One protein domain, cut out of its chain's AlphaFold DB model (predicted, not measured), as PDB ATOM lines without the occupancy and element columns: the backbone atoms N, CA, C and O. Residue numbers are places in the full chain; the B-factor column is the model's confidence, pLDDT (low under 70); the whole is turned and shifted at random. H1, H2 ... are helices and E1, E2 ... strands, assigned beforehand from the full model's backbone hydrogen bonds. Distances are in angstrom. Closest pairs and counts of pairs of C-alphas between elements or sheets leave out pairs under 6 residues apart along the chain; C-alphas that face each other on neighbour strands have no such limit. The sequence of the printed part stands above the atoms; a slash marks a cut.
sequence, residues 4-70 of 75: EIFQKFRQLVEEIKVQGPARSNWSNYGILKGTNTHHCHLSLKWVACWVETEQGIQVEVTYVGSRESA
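This is residues 4 to 70 of the 75 residues of an uncharacterized protein of Fibrobacter sp. UWH1 (UniProt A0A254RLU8). A single helix, H1, lies over one face of a two-stranded hairpin, E1 and E2, and two long stretches with no named element fill out the rest. Residues 20 to 36 come round to the E1 side of the hairpin, where residues 30 to 31 pair briefly with E1, and residues 52 to 70 loop out past the end of E2 and fold back on the E2 side. The printed part has 67 residues, with one named helix and two named strands in the order H1, E1, E2; the strands make an antiparallel sheet, E1 - E2. The class is mixed, helices and strands, with under half of the residues in named elements. The whole is compact, with a radius of gyration of the C-alphas of 11.4 A and spans of 32 by 25 by 19 A.

H1, residues 4 to 19, begins with C-alpha 4 at (28.988, 236.422, 13.597) and is 22.3 A long. E1, residues 37 to 43, covers 18.7 A from C-alpha 37 at (16.981, 254.835, 23.327). E2, residues 46 to 51, covers 17.4 A and ends with C-alpha 51 at (20.847, 255.089, 25.373).

E1 and E2 form a hairpin with a tight link, antiparallel at 160 degrees between their directions. N 38 and O 50, at 2.7 A, and N 48 and O 40, at 2.9 A, are within hydrogen-bond range. Residues 30 to 31 pair antiparallel with residues 38 to 39 of E1. The closest C-alphas of H1 and E1 are those of Ile 5 and Leu 42, 6.2 A apart. Those of H1 and E2 are Phe 9 and Ala 48, 7.4 A apart. In H1 every O i to N i+4 pair is within hydrogen-bond range.

The two C-alphas farthest apart, those of Leu 44 and Gln 55, are 32.9 A apart. The printed part has no cut. The link from H1 to E1, 17 residues, is long. The mean pLDDT of the printed part is 89.7, and residues 54 to 59 are under 70.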
ATOM      1  N   GLU A   4      29.153 235.397  14.641       96.00
ATOM      2  CA  GLU A   4      28.988 236.422  13.597       96.00
ATOM      3  C   GLU A   4      28.168 237.622  14.083       96.00
ATOM      4  O   GLU A   4      28.492 238.772  13.793       96.00
ATOM      5  N   ILE A   5      27.129 237.376  14.888       97.38
ATOM      6  CA  ILE A   5      26.319 238.447  15.478       97.38
ATOM      7  C   ILE A   5      27.145 239.230  16.502       97.38
ATOM      8  O   ILE A   5      27.071 240.454  16.536       97.38
ATOM      9  N   PHE A   6      27.993 238.546  17.278       95.50
ATOM     10  CA  PHE A   6      28.906 239.208  18.208       95.50
ATOM     11  C   PHE A   6      29.948 240.071  17.482       95.50
ATOM     12  O   PHE A   6      30.281 241.161  17.938       95.50
ATOM     13  N   GLN A   7      30.443 239.625  16.324       98.00
ATOM     14  CA  GLN A   7      31.337 240.431  15.489       98.00
ATOM     15  C   GLN A   7      30.647 241.696  14.968       98.00
ATOM     16  O   GLN A   7      31.220 242.776  15.097       98.00
ATOM     17  N   LYS A   8      29.404 241.589  14.477       97.50
ATOM     18  CA  LYS A   8      28.598 242.759  14.087       97.50
ATOM     19  C   LYS A   8      28.357 243.704  15.260       97.50
ATOM     20  O   LYS A   8      28.517 244.906  15.113       97.50
ATOM     21  N   PHE A   9      28.030 243.172  16.436       97.44
ATOM     22  CA  PHE A   9      27.875 243.987  17.638       97.44
ATOM     23  C   PHE A   9      29.162 244.746  17.987       97.44
ATOM     24  O   PHE A   9      29.110 245.941  18.263       97.44
ATOM     25  N   ARG A  10      30.332 244.095  17.919       98.00
ATOM     26  CA  ARG A  10      31.611 244.786  18.145       98.00
ATOM     27  C   ARG A  10      31.852 245.900  17.130       98.00
ATOM     28  O   ARG A  10      32.281 246.972  17.529       98.00
ATOM     29  N   GLN A  11      31.538 245.672  15.855       98.00
ATOM     30  CA  GLN A  11      31.633 246.719  14.836       98.00
ATOM     31  C   GLN A  11      30.717 247.909  15.161       98.00
ATOM     32  O   GLN A  11      31.173 249.046  15.116       98.00
ATOM     33  N   LEU A  12      29.464 247.652  15.548       97.06
ATOM     34  CA  LEU A  12      28.521 248.692  15.968       97.06
ATOM     35  C   LEU A  12      29.082 249.526  17.130       97.06
ATOM     36  O   LEU A  12      29.024 250.750  17.087       97.06
ATOM     37  N   VAL A  13      29.649 248.873  18.147       96.00
ATOM     38  CA  VAL A  13      30.250 249.550  19.307       96.00
ATOM     39  C   VAL A  13      31.421 250.440  18.892       96.00
ATOM     40  O   VAL A  13      31.503 251.578  19.348       96.00
ATOM     41  N   GLU A  14      32.313 249.959  18.023       97.06
ATOM     42  CA  GLU A  14      33.431 250.773  17.533       97.06
ATOM     43  C   GLU A  14      32.951 251.964  16.687       97.06
ATOM     44  O   GLU A  14      33.441 253.078  16.864       97.06
ATOM     45  N   GLU A  15      31.937 251.783  15.836       96.06
ATOM     46  CA  GLU A  15      31.336 252.894  15.089       96.06
ATOM     47  C   GLU A  15      30.684 253.927  16.015       96.06
ATOM     48  O   GLU A  15      30.868 255.124  15.805       96.06
ATOM     49  N   ILE A  16      29.978 253.494  17.065       93.81
ATOM     50  CA  ILE A  16      29.375 254.404  18.049       93.81
ATOM     51  C   ILE A  16      30.450 255.208  18.789       93.81
ATOM     52  O   ILE A  16      30.290 256.414  18.968       93.81
ATOM     53  N   LYS A  17      31.564 254.576  19.182       89.88
ATOM     54  CA  LYS A  17      32.680 255.263  19.853       89.88
ATOM     55  C   LYS A  17      33.316 256.342  18.978       89.88
ATOM     56  O   LYS A  17      33.659 257.404  19.483       89.88
ATOM     57  N   VAL A  18      33.505 256.057  17.689       93.50
ATOM     58  CA  VAL A  18      34.236 256.947  16.772       93.50
ATOM     59  C   VAL A  18      33.335 258.032  16.188       93.50
ATOM     60  O   VAL A  18      33.770 259.163  16.005       93.50
ATOM     61  N   GLN A  19      32.090 257.690  15.864       92.31
ATOM     62  CA  GLN A  19      31.205 258.535  15.061       92.31
ATOM     63  C   GLN A  19      29.960 259.006  15.834       92.31
ATOM     64  O   GLN A  19      29.136 259.730  15.277       92.31
ATOM     65  N   GLY A  20      29.789 258.588  17.090       90.88
ATOM     66  CA  GLY A  20      28.660 258.956  17.943       90.88
ATOM     67  C   GLY A  20      27.458 257.999  17.866       90.88
ATOM     68  O   GLY A  20      27.416 257.083  17.039       90.88
ATOM     69  N   PRO A  21      26.440 258.203  18.717       91.56
ATOM     70  CA  PRO A  21      25.364 257.237  18.950       91.56
ATOM     71  C   PRO A  21      24.382 257.078  17.785       91.56
ATOM     72  O   PRO A  21      23.725 256.048  17.705       91.56
ATOM     73  N   ALA A  22      24.281 258.030  16.854       93.56
ATOM     74  CA  ALA A  22      23.360 257.914  15.725       93.56
ATOM     75  C   ALA A  22      23.907 257.001  14.613       93.56
ATOM     76  O   ALA A  22      24.931 257.311  14.016       93.56
ATOM     77  N   ARG A  23      23.214 255.895  14.300       95.19
ATOM     78  CA  ARG A  23      23.681 254.833  13.382       95.19
ATOM     79  C   ARG A  23      22.699 254.554  12.233       95.19
ATOM     80  O   ARG A  23      22.328 253.409  11.991       95.19
ATOM     81  N   SER A  24      22.265 255.588  11.508       94.94
ATOM     82  CA  SER A  24      21.285 255.464  10.405       94.94
ATOM     83  C   SER A  24      21.726 254.561   9.245       94.94
ATOM     84  O   SER A  24      20.890 254.133   8.454       94.94
ATOM     85  N   ASN A  25      23.017 254.232   9.164       95.62
ATOM     86  CA  ASN A  25      23.591 253.267   8.227       95.62
ATOM     87  C   ASN A  25      23.321 251.795   8.601       95.62
ATOM     88  O   ASN A  25      23.578 250.908   7.789       95.62
ATOM     89  N   TRP A  26      22.823 251.517   9.808       97.38
ATOM     90  CA  TRP A  26      22.509 250.163  10.262       97.38
ATOM     91  C   TRP A  26      21.060 249.782   9.961       97.38
ATOM     92  O   TRP A  26      20.140 250.598  10.042       97.38
ATOM     93  N   SER A  27      20.842 248.505   9.640       96.94
ATOM     94  CA  SER A  27      19.524 247.976   9.285       96.94
ATOM     95  C   SER A  27      18.479 248.275  10.358       96.94
ATOM     96  O   SER A  27      18.676 247.947  11.530       96.94
ATOM     97  N   ASN A  28      17.341 248.834   9.935       96.50
ATOM     98  CA  ASN A  28      16.215 249.197  10.800       96.50
ATOM     99  C   ASN A  28      16.642 250.036  12.014       96.50
ATOM    100  O   ASN A  28      16.162 249.812  13.124       96.50
ATOM    101  N   TYR A  29      17.588 250.954  11.820       97.62
ATOM    102  CA  TYR A  29      17.950 251.894  12.864       97.62
ATOM    103  C   TYR A  29      16.798 252.861  13.165       97.62
ATOM    104  O   TYR A  29      16.150 253.380  12.253       97.62
ATOM    105  N   GLY A  30      16.586 253.156  14.445       95.94
ATOM    106  CA  GLY A  30      15.662 254.195  14.881       95.94
ATOM    107  C   GLY A  30      15.795 254.520  16.363       95.94
ATOM    108  O   GLY A  30      16.496 253.840  17.111       95.94
ATOM    109  N   ILE A  31      15.080 255.554  16.796       95.31
ATOM    110  CA  ILE A  31      14.970 255.938  18.207       95.31
ATOM    111  C   ILE A  31      13.587 255.513  18.697       95.31
ATOM    112  O   ILE A  31      12.583 255.755  18.022       95.31
ATOM    113  N   LEU A  32      13.525 254.842  19.847       93.62
ATOM    114  CA  LEU A  32      12.257 254.464  20.459       93.62
ATOM    115  C   LEU A  32      11.511 255.738  20.869       93.62
ATOM    116  O   LEU A  32      12.034 256.589  21.590       93.62
ATOM    117  N   LYS A  33      10.280 255.872  20.370       91.81
ATOM    118  CA  LYS A  33       9.471 257.086  20.498       91.81
ATOM    119  C   LYS A  33       9.342 257.515  21.964       91.81
ATOM    120  O   LYS A  33       8.924 256.724  22.801       91.81
ATOM    121  N   GLY A  34       9.642 258.786  22.236       90.06
ATOM    122  CA  GLY A  34       9.556 259.369  23.580       90.06
ATOM    123  C   GLY A  34      10.719 259.002  24.507       90.06
ATOM    124  O   GLY A  34      10.590 259.157  25.716       90.06
ATOM    125  N   THR A  35      11.833 258.503  23.964       88.88
ATOM    126  CA  THR A  35      13.037 258.130  24.724       88.88
ATOM    127  C   THR A  35      14.305 258.576  23.989       88.88
ATOM    128  O   THR A  35      14.241 258.880  22.798       88.88
ATOM    129  N   ASN A  36      15.458 258.504  24.662       88.25
ATOM    130  CA  ASN A  36      16.787 258.613  24.039       88.25
ATOM    131  C   ASN A  36      17.396 257.230  23.734       88.25
ATOM    132  O   ASN A  36      18.614 257.061  23.689       88.25
ATOM    133  N   THR A  37      16.549 256.208  23.588       93.19
ATOM    134  CA  THR A  37      16.981 254.835  23.327       93.19
ATOM    135  C   THR A  37      17.013 254.583  21.830       93.19
ATOM    136  O   THR A  37      15.982 254.522  21.160       93.19
ATOM    137  N   HIS A  38      18.207 254.376  21.305       94.88
ATOM    138  CA  HIS A  38      18.463 253.934  19.949       94.88
ATOM    139  C   HIS A  38      18.296 252.419  19.848       94.88
ATOM    140  O   HIS A  38      18.492 251.684  20.819       94.88
ATOM    141  N   HIS A  39      17.981 251.940  18.650       97.69
ATOM    142  CA  HIS A  39      18.054 250.526  18.314       97.69
ATOM    143  C   HIS A  39      18.477 250.326  16.863       97.69
ATOM    144  O   HIS A  39      18.267 251.200  16.024       97.69
ATOM    145  N   CYS A  40      19.038 249.158  16.560       97.50
ATOM    146  CA  CYS A  40      19.200 248.659  15.195       97.50
ATOM    147  C   CYS A  40      19.242 247.126  15.172       97.50
ATOM    148  O   CYS A  40      19.453 246.460  16.189       97.50
ATOM    149  N   HIS A  41      19.084 246.540  13.989       96.88
ATOM    150  CA  HIS A  41      19.117 245.094  13.801       96.88
ATOM    151  C   HIS A  41      20.521 244.608  13.416       96.88
ATOM    152  O   HIS A  41      21.084 245.016  12.404       96.88
ATOM    153  N   LEU A  42      21.056 243.651  14.178       96.56
ATOM    154  CA  LEU A  42      22.280 242.912  13.835       96.56
ATOM    155  C   LEU A  42      21.979 241.746  12.871       96.56
ATOM    156  O   LEU A  42      22.831 241.304  12.093       96.56
ATOM    157  N   SER A  43      20.749 241.228  12.935       95.25
ATOM    158  CA  SER A  43      20.140 240.290  11.983       95.25
ATOM    159  C   SER A  43      18.617 240.247  12.191       95.25
ATOM    160  O   SER A  43      18.081 240.990  13.011       95.25
ATOM    161  N   LEU A  44      17.909 239.338  11.509       91.00
ATOM    162  CA  LEU A  44      16.459 239.176  11.665       91.00
ATOM    163  C   LEU A  44      16.020 238.906  13.120       91.00
ATOM    164  O   LEU A  44      14.982 239.406  13.540       91.00
ATOM    165  N   LYS A  45      16.810 238.137  13.886       92.94
ATOM    166  CA  LYS A  45      16.476 237.707  15.262       92.94
ATOM    167  C   LYS A  45      17.250 238.441  16.364       92.94
ATOM    168  O   LYS A  45      17.018 238.173  17.538       92.94
ATOM    169  N   TRP A  46      18.179 239.327  16.001       94.88
ATOM    170  CA  TRP A  46      19.105 239.952  16.951       94.88
ATOM    171  C   TRP A  46      19.108 241.469  16.784       94.88
ATOM    172  O   TRP A  46      19.371 241.970  15.690       94.88
ATOM    173  N   VAL A  47      18.851 242.177  17.881       95.94
ATOM    174  CA  VAL A  47      18.738 243.640  17.960       95.94
ATOM    175  C   VAL A  47      19.740 244.148  18.995       95.94
ATOM    176  O   VAL A  47      19.997 243.469  19.988       95.94
ATOM    177  N   ALA A  48      20.313 245.322  18.748       95.31
ATOM    178  CA  ALA A  48      21.075 246.076  19.734       95.31
ATOM    179  C   ALA A  48      20.286 247.336  20.100       95.31
ATOM    180  O   ALA A  48      19.779 248.003  19.199       95.31
ATOM    181  N   CYS A  49      20.208 247.655  21.393       95.94
ATOM    182  CA  CYS A  49      19.622 248.893  21.902       95.94
ATOM    183  C   CYS A  49      20.623 249.599  22.815       95.94
ATOM    184  O   CYS A  49      21.362 248.935  23.544       95.94
ATOM    185  N   TRP A  50      20.637 250.926  22.782       93.88
ATOM    186  CA  TRP A  50      21.514 251.733  23.624       93.88
ATOM    187  C   TRP A  50      20.925 253.116  23.886       93.88
ATOM    188  O   TRP A  50      20.082 253.576  23.125       93.88
ATOM    189  N   VAL A  51      21.359 253.775  24.958       89.31
ATOM    190  CA  VAL A  51      20.847 255.089  25.373       89.31
ATOM    191  C   VAL A  51      21.909 256.162  25.149       89.31
ATOM    192  O   VAL A  51      23.075 255.950  25.474       89.31
ATOM    193  N   GLU A  52      21.501 257.301  24.595       83.56
ATOM    194  CA  GLU A  52      22.299 258.530  24.538       83.56
ATOM    195  C   GLU A  52      22.011 259.400  25.777       83.56
ATOM    196  O   GLU A  52      20.850 259.671  26.100       83.56
ATOM    197  N   THR A  53      23.058 259.814  26.501       78.31
ATOM    198  CA  THR A  53      22.968 260.633  27.726       78.31
ATOM    199  C   THR A  53      23.618 262.012  27.528       78.31
ATOM    200  O   THR A  53      24.541 262.170  26.733       78.31
ATOM    201  N   GLU A  54      23.120 263.040  28.228       66.94
ATOM    202  CA  GLU A  54      23.412 264.462  27.941       66.94
ATOM    203  C   GLU A  54      24.811 264.974  28.366       66.94
ATOM    204  O   GLU A  54      25.144 266.120  28.075       66.94
ATOM    205  N   GLN A  55      25.662 264.187  29.040       52.81
ATOM    206  CA  GLN A  55      26.915 264.693  29.654       52.81
ATOM    207  C   GLN A  55      28.194 263.958  29.213       52.81
ATOM    208  O   GLN A  55      29.119 263.748  29.996       52.81
ATOM    209  N   GLY A  56      28.273 263.614  27.928       56.41
ATOM    210  CA  GLY A  56      29.369 262.839  27.341       56.41
ATOM    211  C   GLY A  56      28.888 261.458  26.907       56.41
ATOM    212  O   GLY A  56      27.860 260.979  27.372       56.41
ATOM    213  N   ILE A  57      29.599 260.825  25.969       56.06
ATOM    214  CA  ILE A  57      29.171 259.554  25.363       56.06
ATOM    215  C   ILE A  57      29.330 258.420  26.393       56.06
ATOM    216  O   ILE A  57      30.330 257.706  26.399       56.06
ATOM    217  N   GLN A  58      28.345 258.249  27.277       61.62
ATOM    218  CA  GLN A  58      28.196 257.061  28.112       61.62
ATOM    219  C   GLN A  58      27.079 256.200  27.529       61.62
ATOM    220  O   GLN A  58      25.899 256.517  27.640       61.62
ATOM    221  N   VAL A  59      27.481 255.101  26.896       64.75
ATOM    222  CA  VAL A  59      26.578 254.145  26.259       64.75
ATOM    223  C   VAL A  59      26.461 252.919  27.156       64.75
ATOM    224  O   VAL A  59      27.409 252.142  27.275       64.75
ATOM    225  N   GLU A  60      25.302 252.740  27.788       73.25
ATOM    226  CA  GLU A  60      25.004 251.571  28.619       73.25
ATOM    227  C   GLU A  60      24.148 250.562  27.844       73.25
ATOM    228  O   GLU A  60      23.037 250.856  27.397       73.25
ATOM    229  N   VAL A  61      24.680 249.350  27.676       79.00
ATOM    230  CA  VAL A  61      23.961 248.238  27.048       79.00
ATOM    231  C   VAL A  61      23.212 247.476  28.136       79.00
ATOM    232  O   VAL A  61      23.795 246.667  28.852       79.00
ATOM    233  N   THR A  62      21.910 247.727  28.248       84.62
ATOM    234  CA  THR A  62      21.057 247.179  29.318       84.62
ATOM    235  C   THR A  62      20.501 245.784  29.021       84.62
ATOM    236  O   THR A  62      20.046 245.092  29.930       84.62
ATOM    237  N   TYR A  63      20.530 245.338  27.760       86.56
ATOM    238  CA  TYR A  63      20.043 244.017  27.363       86.56
ATOM    239  C   TYR A  63      20.689 243.531  26.065       86.56
ATOM    240  O   TYR A  63      20.755 244.258  25.074       86.56
ATOM    241  N   VAL A  64      21.094 242.260  26.050       87.25
ATOM    242  CA  VAL A  64      21.500 241.549  24.834       87.25
ATOM    243  C   VAL A  64      20.893 240.151  24.857       87.25
ATOM    244  O   VAL A  64      21.323 239.284  25.615       87.25
ATOM    245  N   GLY A  65      19.903 239.910  24.000       87.25
ATOM    246  CA  GLY A  65      19.179 238.642  23.967       87.25
ATOM    247  C   GLY A  65      18.169 238.561  22.827       87.25
ATOM    248  O   GLY A  65      18.245 239.315  21.857       87.25
ATOM    249  N   SER A  66      17.240 237.613  22.926       88.44
ATOM    250  CA  SER A  66      16.172 237.413  21.943       88.44
ATOM    251  C   SER A  66      15.232 238.624  21.876       88.44
ATOM    252  O   SER A  66      15.015 239.308  22.882       88.44
ATOM    253  N   ARG A  67      14.654 238.890  20.695       88.06
ATOM    254  CA  ARG A  67      13.687 239.987  20.511       88.06
ATOM    255  C   ARG A  67      12.451 239.772  21.373       88.06
ATOM    256  O   ARG A  67      11.942 240.720  21.950       88.06
ATOM    257  N   GLU A  68      11.985 238.533  21.451       87.62
ATOM    258  CA  GLU A  68      10.779 238.145  22.181       87.62
ATOM    259  C   GLU A  68      10.911 238.401  23.690       87.62
ATOM    260  O   GLU A  68       9.909 238.545  24.381       87.62
ATOM    261  N   SER A  69      12.141 238.471  24.204       86.75
ATOM    262  CA  SER A  69      12.427 238.736  25.617       86.75
ATOM    263  C   SER A  69      12.997 240.132  25.863       86.75
ATOM    264  O   SER A  69      13.401 240.437  26.984       86.75
ATOM    265  N   ALA A  70      13.034 240.988  24.838       89.81
ATOM    266  CA  ALA A  70      13.526 242.344  24.994       89.81
ATOM    267  C   ALA A  70      12.605 243.162  25.924       89.81
ATOM    268  O   ALA A  70      11.395 242.930  25.938       89.81
TER     269      ALA A  70